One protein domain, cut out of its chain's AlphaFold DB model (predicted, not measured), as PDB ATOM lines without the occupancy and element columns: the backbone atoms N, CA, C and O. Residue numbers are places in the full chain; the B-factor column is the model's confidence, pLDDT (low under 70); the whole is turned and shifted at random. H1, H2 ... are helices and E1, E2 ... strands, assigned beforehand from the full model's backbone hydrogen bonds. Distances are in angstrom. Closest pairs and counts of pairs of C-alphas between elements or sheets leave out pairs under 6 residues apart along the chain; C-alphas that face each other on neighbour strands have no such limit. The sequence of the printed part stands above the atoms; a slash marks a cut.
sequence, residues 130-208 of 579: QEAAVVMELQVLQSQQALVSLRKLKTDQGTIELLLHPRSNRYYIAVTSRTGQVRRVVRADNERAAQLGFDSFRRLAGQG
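AT A GLANCE: This is residues 130 to 208 of the 579 residues of an uncharacterized protein of Roseateles depolymerans (UniProt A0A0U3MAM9). A twisted sheet lies between two helices, H2 along one face, H1 across the other: three layers. The 79 printed residues, mixed in class, include H1, a meander E1 E2 E3 E4, each strand antiparallel neighbour of the last, and H2. It is compact, radius of gyration of the C-alphas 11.7 A, spans 34 by 27 by 23 A.

IN THESE COORDINATES: H1, residues 130 to 143, begins at C-alpha (-43.419, -37.356, 51.289). E1 is residues 148 to 155, E2 158 to 165, E3 170 to 177, E4 182 to 188. H2, residues 191 to 206, 22.5 A long, ends at C-alpha (-41.627, -17.914, 34.002).

HOW THE PARTS SIT: H1 touches E4, C-alphas 135 and 185 closest at 5.9 A. H2 touches E3, C-alphas 171 and 194 closest at 6.0 A. N 153 and O 160 of hairpin E1 E2, 2.9 A, and every O i to N i+4 pair of H1 and H2 are within hydrogen-bond range.

THE WHOLE: The printed part has tight links and no cut; no printed residue is under pLDDT 70.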
ATOM      1  N   GLN A 130     -43.740 -36.582  52.483       77.06
ATOM      2  CA  GLN A 130     -43.419 -37.356  51.289       77.06
ATOM      3  C   GLN A 130     -42.360 -36.679  50.400       77.06
ATOM      4  O   GLN A 130     -41.432 -37.347  49.949       77.06
ATOM      5  N   GLU A 131     -42.432 -35.361  50.186       79.31
ATOM      6  CA  GLU A 131     -41.390 -34.610  49.468       79.31
ATOM      7  C   GLU A 131     -40.055 -34.630  50.232       79.31
ATOM      8  O   GLU A 131     -39.005 -34.796  49.613       79.31
ATOM      9  N   ALA A 132     -40.076 -34.540  51.565       81.44
ATOM     10  CA  ALA A 132     -38.867 -34.621  52.389       81.44
ATOM     11  C   ALA A 132     -38.134 -35.967  52.223       81.44
ATOM     12  O   ALA A 132     -36.907 -35.995  52.107       81.44
ATOM     13  N   ALA A 133     -38.877 -37.076  52.129       86.56
ATOM     14  CA  ALA A 133     -38.304 -38.393  51.857       86.56
ATOM     15  C   ALA A 133     -37.648 -38.466  50.464       86.56
ATOM     16  O   ALA A 133     -36.539 -38.984  50.332       86.56
ATOM     17  N   VAL A 134     -38.286 -37.893  49.435       89.25
ATOM     18  CA  VAL A 134     -37.746 -37.866  48.062       89.25
ATOM     19  C   VAL A 134     -36.518 -36.956  47.955       89.25
ATOM     20  O   VAL A 134     -35.576 -37.283  47.235       89.25
ATOM     21  N   VAL A 135     -36.481 -35.841  48.689       88.94
ATOM     22  CA  VAL A 135     -35.295 -34.971  48.777       88.94
ATOM     23  C   VAL A 135     -34.116 -35.735  49.381       88.94
ATOM     24  O   VAL A 135     -33.008 -35.659  48.851       88.94
ATOM     25  N   MET A 136     -34.347 -36.518  50.440       88.81
ATOM     26  CA  MET A 136     -33.298 -37.347  51.043       88.81
ATOM     27  C   MET A 136     -32.826 -38.467  50.118       88.81
ATOM     28  O   MET A 136     -31.620 -38.660  49.977       88.81
ATOM     29  N   GLU A 137     -33.744 -39.142  49.420       91.12
ATOM     30  CA  GLU A 137     -33.402 -40.129  48.387       91.12
ATOM     31  C   GLU A 137     -32.530 -39.496  47.292       91.12
ATOM     32  O   GLU A 137     -31.464 -40.020  46.965       91.12
ATOM     33  N   LEU A 138     -32.927 -38.328  46.773       91.69
ATOM     34  CA  LEU A 138     -32.163 -37.612  45.755       91.69
ATOM     35  C   LEU A 138     -30.770 -37.226  46.263       91.69
ATOM     36  O   LEU A 138     -29.797 -37.360  45.525       91.69
ATOM     37  N   GLN A 139     -30.654 -36.772  47.510       91.44
ATOM     38  CA  GLN A 139     -29.378 -36.346  48.080       91.44
ATOM     39  C   GLN A 139     -28.410 -37.520  48.277       91.44
ATOM     40  O   GLN A 139     -27.213 -37.379  48.024       91.44
ATOM     41  N   VAL A 140     -28.924 -38.698  48.645       94.38
ATOM     42  CA  VAL A 140     -28.148 -39.946  48.684       94.38
ATOM     43  C   VAL A 140     -27.736 -40.386  47.274       94.38
ATOM     44  O   VAL A 140     -26.586 -40.760  47.054       94.38
ATOM     45  N   LEU A 141     -28.629 -40.300  46.284       92.69
ATOM     46  CA  LEU A 141     -28.302 -40.642  44.893       92.69
ATOM     47  C   LEU A 141     -27.287 -39.668  44.271       92.69
ATOM     48  O   LEU A 141     -26.430 -40.085  43.489       92.69
ATOM     49  N   GLN A 142     -27.346 -38.384  44.635       89.38
ATOM     50  CA  GLN A 142     -26.369 -37.376  44.221       89.38
ATOM     51  C   GLN A 142     -25.003 -37.599  44.874       89.38
ATOM     52  O   GLN A 142     -23.994 -37.504  44.178       89.38
ATOM     53  N   SER A 143     -24.944 -37.935  46.170       91.69
ATOM     54  CA  SER A 143     -23.667 -38.212  46.848       91.69
ATOM     55  C   SER A 143     -22.966 -39.450  46.282       91.69
ATOM     56  O   SER A 143     -21.740 -39.489  46.214       91.69
ATOM     57  N   GLN A 144     -23.740 -40.417  45.786       93.62
ATOM     58  CA  GLN A 144     -23.241 -41.597  45.076       93.62
ATOM     59  C   GLN A 144     -22.916 -41.342  43.592       93.62
ATOM     60  O   GLN A 144     -22.526 -42.277  42.896       93.62
ATOM     61  N   GLN A 145     -23.102 -40.114  43.086       92.25
ATOM     62  CA  GLN A 145     -22.964 -39.756  41.663       92.25
ATOM     63  C   GLN A 145     -23.767 -40.674  40.725       92.25
ATOM     64  O   GLN A 145     -23.392 -40.927  39.583       92.25
ATOM     65  N   ALA A 146     -24.901 -41.183  41.206       91.00
ATOM     66  CA  ALA A 146     -25.679 -42.199  40.513       91.00
ATOM     67  C   ALA A 146     -26.738 -41.608  39.563       91.00
ATOM     68  O   ALA A 146     -27.604 -42.336  39.081       91.00
ATOM     69  N   LEU A 147     -26.710 -40.296  39.313       93.69
ATOM     70  CA  LEU A 147     -27.700 -39.567  38.520       93.69
ATOM     71  C   LEU A 147     -27.050 -38.964  37.274       93.69
ATOM     72  O   LEU A 147     -25.982 -38.362  37.349       93.69
ATOM     73  N   VAL A 148     -27.732 -39.081  36.138       95.62
ATOM     74  CA  VAL A 148     -27.342 -38.466  34.865       95.62
ATOM     75  C   VAL A 148     -28.248 -37.269  34.603       95.62
ATOM     76  O   VAL A 148     -29.470 -37.402  34.602       95.62
ATOM     77  N   SER A 149     -27.664 -36.091  34.380       94.62
ATOM     78  CA  SER A 149     -28.427 -34.899  34.000       94.62
ATOM     79  C   SER A 149     -28.844 -34.991  32.536       94.62
ATOM     80  O   SER A 149     -27.995 -35.005  31.648       94.62
ATOM     81  N   LEU A 150     -30.152 -35.063  32.293       94.88
ATOM     82  CA  LEU A 150     -30.728 -35.086  30.948       94.88
ATOM     83  C   LEU A 150     -31.015 -33.674  30.438       94.88
ATOM     84  O   LEU A 150     -30.842 -33.382  29.257       94.88
ATOM     85  N   ARG A 151     -31.482 -32.784  31.324       94.81
ATOM     86  CA  ARG A 151     -31.844 -31.410  30.963       94.81
ATOM     87  C   ARG A 151     -31.625 -30.470  32.136       94.81
ATOM     88  O   ARG A 151     -31.985 -30.790  33.263       94.81
ATOM     89  N   LYS A 152     -31.085 -29.286  31.859       95.62
ATOM     90  CA  LYS A 152     -30.821 -28.253  32.864       95.62
ATOM     91  C   LYS A 152     -31.293 -26.899  32.358       95.62
ATOM     92  O   LYS A 152     -30.935 -26.490  31.258       95.62
ATOM     93  N   LEU A 153     -32.082 -26.203  33.169       95.00
ATOM     94  CA  LEU A 153     -32.564 -24.855  32.894       95.00
ATOM     95  C   LEU A 153     -32.185 -23.934  34.053       95.00
ATOM     96  O   LEU A 153     -32.587 -24.161  35.193       95.00
ATOM     97  N   LYS A 154     -31.416 -22.885  33.757       94.50
ATOM     98  CA  LYS A 154     -31.147 -21.803  34.708       94.50
ATOM     99  C   LYS A 154     -32.274 -20.778  34.618       94.50
ATOM    100  O   LYS A 154     -32.605 -20.333  33.525       94.50
ATOM    101  N   THR A 155     -32.842 -20.419  35.757       90.69
ATOM    102  CA  THR A 155     -33.859 -19.374  35.902       90.69
ATOM    103  C   THR A 155     -33.360 -18.334  36.902       90.69
ATOM    104  O   THR A 155     -32.385 -18.562  37.624       90.69
ATOM    105  N   ASP A 156     -34.023 -17.181  36.992       87.44
ATOM    106  CA  ASP A 156     -33.606 -16.136  37.933       87.44
ATOM    107  C   ASP A 156     -33.704 -16.591  39.398       87.44
ATOM    108  O   ASP A 156     -32.915 -16.159  40.242       87.44
ATOM    109  N   GLN A 157     -34.626 -17.514  39.682       83.00
ATOM    110  CA  GLN A 157     -34.919 -18.045  41.014       83.00
ATOM    111  C   GLN A 157     -34.053 -19.262  41.394       83.00
ATOM    112  O   GLN A 157     -33.988 -19.625  42.575       83.00
ATOM    113  N   GLY A 158     -33.375 -19.905  40.433       91.94
ATOM    114  CA  GLY A 158     -32.670 -21.159  40.689       91.94
ATOM    115  C   GLY A 158     -32.341 -21.987  39.448       91.94
ATOM    116  O   GLY A 158     -32.278 -21.468  38.337       91.94
ATOM    117  N   THR A 159     -32.112 -23.291  39.620       94.62
ATOM    118  CA  THR A 159     -31.940 -24.215  38.489       94.62
ATOM    119  C   THR A 159     -32.907 -25.385  38.565       94.62
ATOM    120  O   THR A 159     -33.104 -25.974  39.626       94.62
ATOM    121  N   ILE A 160     -33.540 -25.691  37.435       95.12
ATOM    122  CA  ILE A 160     -34.425 -26.843  37.271       95.12
ATOM    123  C   ILE A 160     -33.634 -27.894  36.501       95.12
ATOM    124  O   ILE A 160     -33.188 -27.639  35.377       95.12
ATOM    125  N   GLU A 161     -33.449 -29.062  37.102       96.06
ATOM    126  CA  GLU A 161     -32.725 -30.181  36.508       96.06
ATOM    127  C   GLU A 161     -33.626 -31.406  36.389       96.06
ATOM    128  O   GLU A 161     -34.297 -31.789  37.344       96.06
ATOM    129  N   LEU A 162     -33.616 -32.025  35.210       96.50
ATOM    130  CA  LEU A 162     -34.168 -33.349  34.969       96.50
ATOM    131  C   LEU A 162     -33.028 -34.365  35.052       96.50
ATOM    132  O   LEU A 162     -32.100 -34.336  34.239       96.50
ATOM    133  N   LEU A 163     -33.107 -35.244  36.040       96.38
ATOM    134  CA  LEU A 163     -32.101 -36.238  36.389       96.38
ATOM    135  C   LEU A 163     -32.672 -37.642  36.154       96.38
ATOM    136  O   LEU A 163     -33.818 -37.913  36.500       96.38
ATOM    137  N   LEU A 164     -31.867 -38.543  35.599       96.44
ATOM    138  CA  LEU A 164     -32.192 -39.956  35.409       96.44
ATOM    139  C   LEU A 164     -31.309 -40.807  36.313       96.44
ATOM    140  O   LEU A 164     -30.085 -40.673  36.287       96.44
ATOM    141  N   HIS A 165     -31.912 -41.718  37.071       95.81
ATOM    142  CA  HIS A 165     -31.174 -42.785  37.734       95.81
ATOM    143  C   HIS A 165     -31.130 -44.018  36.809       95.81
ATOM    144  O   HIS A 165     -32.133 -44.726  36.696       95.81
ATOM    145  N   PRO A 166     -29.999 -44.316  36.136       90.62
ATOM    146  CA  PRO A 166     -29.947 -45.300  35.052       90.62
ATOM    147  C   PRO A 166     -30.183 -46.740  35.524       90.62
ATOM    148  O   PRO A 166     -30.620 -47.572  34.738       90.62
ATOM    149  N   ARG A 167     -29.928 -47.045  36.805       91.75
ATOM    150  CA  ARG A 167     -30.151 -48.390  37.364       91.75
ATOM    151  C   ARG A 167     -31.618 -48.689  37.646       91.75
ATOM    152  O   ARG A 167     -32.040 -49.823  37.468       91.75
ATOM    153  N   SER A 168     -32.381 -47.696  38.099       91.00
ATOM    154  CA  SER A 168     -33.806 -47.868  38.409       91.00
ATOM    155  C   SER A 168     -34.734 -47.343  37.315       91.00
ATOM    156  O   SER A 168     -35.947 -47.491  37.438       91.00
ATOM    157  N   ASN A 169     -34.177 -46.704  36.279       93.50
ATOM    158  CA  ASN A 169     -34.904 -45.982  35.236       93.50
ATOM    159  C   ASN A 169     -35.931 -44.975  35.799       93.50
ATOM    160  O   ASN A 169     -36.995 -44.764  35.222       93.50
ATOM    161  N   ARG A 170     -35.627 -44.376  36.960       94.75
ATOM    162  CA  ARG A 170     -36.465 -43.350  37.594       94.75
ATOM    163  C   ARG A 170     -35.987 -41.960  37.230       94.75
ATOM    164  O   ARG A 170     -34.783 -41.694  37.207       94.75
ATOM    165  N   TYR A 171     -36.947 -41.068  37.025       96.62
ATOM    166  CA  TYR A 171     -36.693 -39.680  36.688       96.62
ATOM    167  C   TYR A 171     -36.976 -38.798  37.900       96.62
ATOM    168  O   TYR A 171     -37.978 -38.968  38.597       96.62
ATOM    169  N   TYR A 172     -36.095 -37.839  38.141       95.75
ATOM    170  CA  TYR A 172     -36.222 -36.869  39.216       95.75
ATOM    171  C   TYR A 172     -36.142 -35.472  38.620       95.75
ATOM    172  O   TYR A 172     -35.243 -35.166  37.840       95.75
ATOM    173  N   ILE A 173     -37.078 -34.613  39.001       95.94
ATOM    174  CA  ILE A 173     -37.060 -33.197  38.654       95.94
ATOM    175  C   ILE A 173     -36.681 -32.446  39.921       95.94
ATOM    176  O   ILE A 173     -37.460 -32.412  40.871       95.94
ATOM    177  N   ALA A 174     -35.483 -31.875  39.945       94.69
ATOM    178  CA  ALA A 174     -34.969 -31.131  41.084       94.69
ATOM    179  C   ALA A 174     -35.019 -29.629  40.794       94.69
ATOM    180  O   ALA A 174     -34.453 -29.155  39.808       94.69
ATOM    181  N   VAL A 175     -35.673 -28.873  41.674       93.88
ATOM    182  CA  VAL A 175     -35.657 -27.408  41.665       93.88
ATOM    183  C   VAL A 175     -34.716 -26.955  42.768       93.88
ATOM    184  O   VAL A 175     -35.014 -27.086  43.954       93.88
ATOM    185  N   THR A 176     -33.564 -26.429  42.381       92.69
ATOM    186  CA  THR A 176     -32.553 -25.893  43.299       92.69
ATOM    187  C   THR A 176     -32.634 -24.377  43.340       92.69
ATOM    188  O   THR A 176     -32.895 -23.736  42.328       92.69
ATOM    189  N   SER A 177     -32.418 -23.783  44.511       89.12
ATOM    190  CA  SER A 177     -32.276 -22.339  44.678       89.12
ATOM    191  C   SER A 177     -30.995 -21.833  44.011       89.12
ATOM    192  O   SER A 177     -30.074 -22.595  43.712       89.12
ATOM    193  N   ARG A 178     -30.869 -20.509  43.873       88.06
ATOM    194  CA  ARG A 178     -29.607 -19.868  43.465       88.06
ATOM    195  C   ARG A 178     -28.433 -20.189  44.412       88.06
ATOM    196  O   ARG A 178     -27.286 -20.155  43.987       88.06
ATOM    197  N   THR A 179     -28.717 -20.530  45.672       85.19
ATOM    198  CA  THR A 179     -27.716 -20.970  46.660       85.19
ATOM    199  C   THR A 179     -27.347 -22.454  46.534       85.19
ATOM    200  O   THR A 179     -26.544 -22.943  47.321       85.19
ATOM    201  N   GLY A 180     -27.919 -23.173  45.560       84.56
ATOM    202  CA  GLY A 180     -27.667 -24.595  45.322       84.56
ATOM    203  C   GLY A 180     -28.454 -25.539  46.232       84.56
ATOM    204  O   GLY A 180     -28.275 -26.749  46.141       84.56
ATOM    205  N   GLN A 181     -29.341 -25.026  47.089       86.44
ATOM    206  CA  GLN A 181     -30.171 -25.874  47.944       86.44
ATOM    207  C   GLN A 181     -31.385 -26.400  47.184       86.44
ATOM    208  O   GLN A 181     -32.109 -25.635  46.547       86.44
ATOM    209  N   VAL A 182     -31.631 -27.705  47.268       89.12
ATOM    210  CA  VAL A 182     -32.811 -28.343  46.677       89.12
ATOM    211  C   VAL A 182     -34.056 -27.859  47.422       89.12
ATOM    212  O   VAL A 182     -34.220 -28.129  48.606       89.12
ATOM    213  N   ARG A 183     -34.926 -27.114  46.735       85.94
ATOM    214  CA  ARG A 183     -36.183 -26.601  47.301       85.94
ATOM    215  C   ARG A 183     -37.336 -27.570  47.091       85.94
ATOM    216  O   ARG A 183     -38.229 -27.631  47.926       85.94
ATOM    217  N   ARG A 184     -37.337 -28.288  45.966       87.88
ATOM    218  CA  ARG A 184     -38.388 -29.246  45.620       87.88
ATOM    219  C   ARG A 184     -37.834 -30.360  44.750       87.88
ATOM    220  O   ARG A 184     -36.993 -30.104  43.887       87.88
ATOM    221  N   VAL A 185     -38.336 -31.571  44.961       92.81
ATOM    222  CA  VAL A 185     -38.055 -32.718  44.098       92.81
ATOM    223  C   VAL A 185     -39.361 -33.413  43.780       92.81
ATOM    224  O   VAL A 185     -40.136 -33.717  44.680       92.81
ATOM    225  N   VAL A 186     -39.588 -33.674  42.498       94.00
ATOM    226  CA  VAL A 186     -40.697 -34.508  42.042       94.00
ATOM    227  C   VAL A 186     -40.123 -35.745  41.377       94.00
ATOM    228  O   VAL A 186     -39.249 -35.647  40.514       94.00
ATOM    229  N   ARG A 187     -40.611 -36.911  41.796       95.31
ATOM    230  CA  ARG A 187     -40.287 -38.192  41.171       95.31
ATOM    231  C   ARG A 187     -41.285 -38.470  40.052       95.31
ATOM    232  O   ARG A 187     -42.479 -38.260  40.236       95.31
ATOM    233  N   ALA A 188     -40.794 -38.949  38.918       93.25
ATOM    234  CA  ALA A 188     -41.603 -39.374  37.787       93.25
ATOM    235  C   ALA A 188     -41.232 -40.806  37.380       93.25
ATOM    236  O   ALA A 188     -40.052 -41.161  37.291       93.25
ATOM    237  N   ASP A 189     -42.257 -41.619  37.126       90.00
ATOM    238  CA  ASP A 189     -42.097 -43.054  36.869       90.00
ATOM    239  C   ASP A 189     -41.755 -43.365  35.403       90.00
ATOM    240  O   ASP A 189     -41.296 -44.460  35.089       90.00
ATOM    241  N   ASN A 190     -41.952 -42.409  34.490       92.44
ATOM    242  CA  ASN A 190     -41.567 -42.531  33.087       92.44
ATOM    243  C   ASN A 190     -41.086 -41.191  32.514       92.44
ATOM    244  O   ASN A 190     -41.360 -40.120  33.061       92.44
ATOM    245  N   GLU A 191     -40.381 -41.258  31.382       93.19
ATOM    246  CA  GLU A 191     -39.778 -40.087  30.739       93.19
ATOM    247  C   GLU A 191     -40.824 -39.027  30.366       93.19
ATOM    248  O   GLU A 191     -40.600 -37.834  30.553       93.19
ATOM    249  N   ARG A 192     -42.004 -39.449  29.897       92.56
ATOM    250  CA  ARG A 192     -43.070 -38.534  29.468       92.56
ATOM    251  C   ARG A 192     -43.628 -37.716  30.634       92.56
ATOM    252  O   ARG A 192     -43.787 -36.505  30.508       92.56
ATOM    253  N   ALA A 193     -43.882 -38.352  31.775       90.88
ATOM    254  CA  ALA A 193     -44.288 -37.681  33.005       90.88
ATOM    255  C   ALA A 193     -43.179 -36.751  33.513       90.88
ATOM    256  O   ALA A 193     -43.457 -35.648  33.983       90.88
ATOM    257  N   ALA A 194     -41.916 -37.154  33.349       94.44
ATOM    258  CA  ALA A 194     -40.773 -36.342  33.734       94.44
ATOM    259  C   ALA A 194     -40.618 -35.082  32.863       94.44
ATOM    260  O   ALA A 194     -40.369 -33.995  33.382       94.44
ATOM    261  N   GLN A 195     -40.824 -35.204  31.550       93.81
ATOM    262  CA  GLN A 195     -40.825 -34.077  30.614       93.81
ATOM    263  C   GLN A 195     -41.989 -33.117  30.897       93.81
ATOM    264  O   GLN A 195     -41.773 -31.911  31.004       93.81
ATOM    265  N   LEU A 196     -43.202 -33.642  31.113       93.94
ATOM    266  CA  LEU A 196     -44.370 -32.831  31.478       93.94
ATOM    267  C   LEU A 196     -44.169 -32.096  32.807       93.94
ATOM    268  O   LEU A 196     -44.492 -30.910  32.912       93.94
ATOM    269  N   GLY A 197     -43.601 -32.773  33.808       93.19
ATOM    270  CA  GLY A 197     -43.247 -32.159  35.083       93.19
ATOM    271  C   GLY A 197     -42.208 -31.051  34.908       93.19
ATOM    272  O   GLY A 197     -42.405 -29.942  35.403       93.19
ATOM    273  N   PHE A 198     -41.147 -31.301  34.136       95.19
ATOM    274  CA  PHE A 198     -40.120 -30.305  33.827       95.19
ATOM    275  C   PHE A 198     -40.702 -29.060  33.133       95.19
ATOM    276  O   PHE A 198     -40.405 -27.935  33.538       95.19
ATOM    277  N   ASP A 199     -41.572 -29.237  32.136       93.94
ATOM    278  CA  ASP A 199     -42.206 -28.124  31.421       93.94
ATOM    279  C   ASP A 199     -43.240 -27.378  32.284       93.94
ATOM    280  O   ASP A 199     -43.413 -26.164  32.141       93.94
ATOM    281  N   SER A 200     -43.906 -28.067  33.216       92.31
ATOM    282  CA  SER A 200     -44.755 -27.435  34.234       92.31
ATOM    283  C   SER A 200     -43.933 -26.525  35.154       92.31
ATOM    284  O   SER A 200     -44.227 -25.333  35.271       92.31
ATOM    285  N   PHE A 201     -42.823 -27.028  35.709       91.81
ATOM    286  CA  PHE A 201     -41.917 -26.225  36.539       91.81
ATOM    287  C   PHE A 201     -41.286 -25.061  35.773       91.81
ATOM    288  O   PHE A 201     -41.128 -23.975  36.329       91.81
ATOM    289  N   ARG A 202     -40.974 -25.245  34.487       92.44
ATOM    290  CA  ARG A 202     -40.499 -24.164  33.616       92.44
ATOM    291  C   ARG A 202     -41.550 -23.063  33.438       92.44
ATOM    292  O   ARG A 202     -41.194 -21.889  33.507       92.44
ATOM    293  N   ARG A 203     -42.822 -23.418  33.223       89.44
ATOM    294  CA  ARG A 203     -43.923 -22.442  33.098       89.44
ATOM    295  C   ARG A 203     -44.146 -21.671  34.398       89.44
ATOM    296  O   ARG A 203     -44.193 -20.446  34.363       89.44
ATOM    297  N   LEU A 204     -44.159 -22.369  35.534       86.06
ATOM    298  CA  LEU A 204     -44.251 -21.743  36.860       86.06
ATOM    299  C   LEU A 204     -43.054 -20.831  37.156       86.06
ATOM    300  O   LEU A 204     -43.201 -19.781  37.779       86.06
ATOM    301  N   ALA A 205     -41.857 -21.188  36.682       84.00
ATOM    302  CA  ALA A 205     -40.676 -20.342  36.838       84.00
ATOM    303  C   ALA A 205     -40.770 -19.050  36.022       84.00
ATOM    304  O   ALA A 205     -40.357 -18.005  36.518       84.00
ATOM    305  N   GLY A 206     -41.356 -19.101  34.820       81.31
ATOM    306  CA  GLY A 206     -41.627 -17.914  34.002       81.31
ATOM    307  C   GLY A 206     -42.625 -16.940  34.641       81.31
ATOM    308  O   GLY A 206     -42.577 -15.750  34.358       81.31
ATOM    309  N   GLN A 207     -43.480 -17.430  35.543       82.06
ATOM    310  CA  GLN A 207     -44.445 -16.625  36.302       82.06
ATOM    311  C   GLN A 207     -43.896 -16.131  37.655       82.06
ATOM    312  O   GLN A 207     -44.594 -15.448  38.396       82.06
ATOM    313  N   GLY A 208     -42.646 -16.469  38.003       77.06
ATOM    314  CA  GLY A 208     -42.053 -16.138  39.305       77.06
ATOM    315  C   GLY A 208     -42.536 -17.020  40.467       77.06
ATOM    316  O   GLY A 208     -42.189 -16.757  41.617       77.06
TER     317      GLY A 208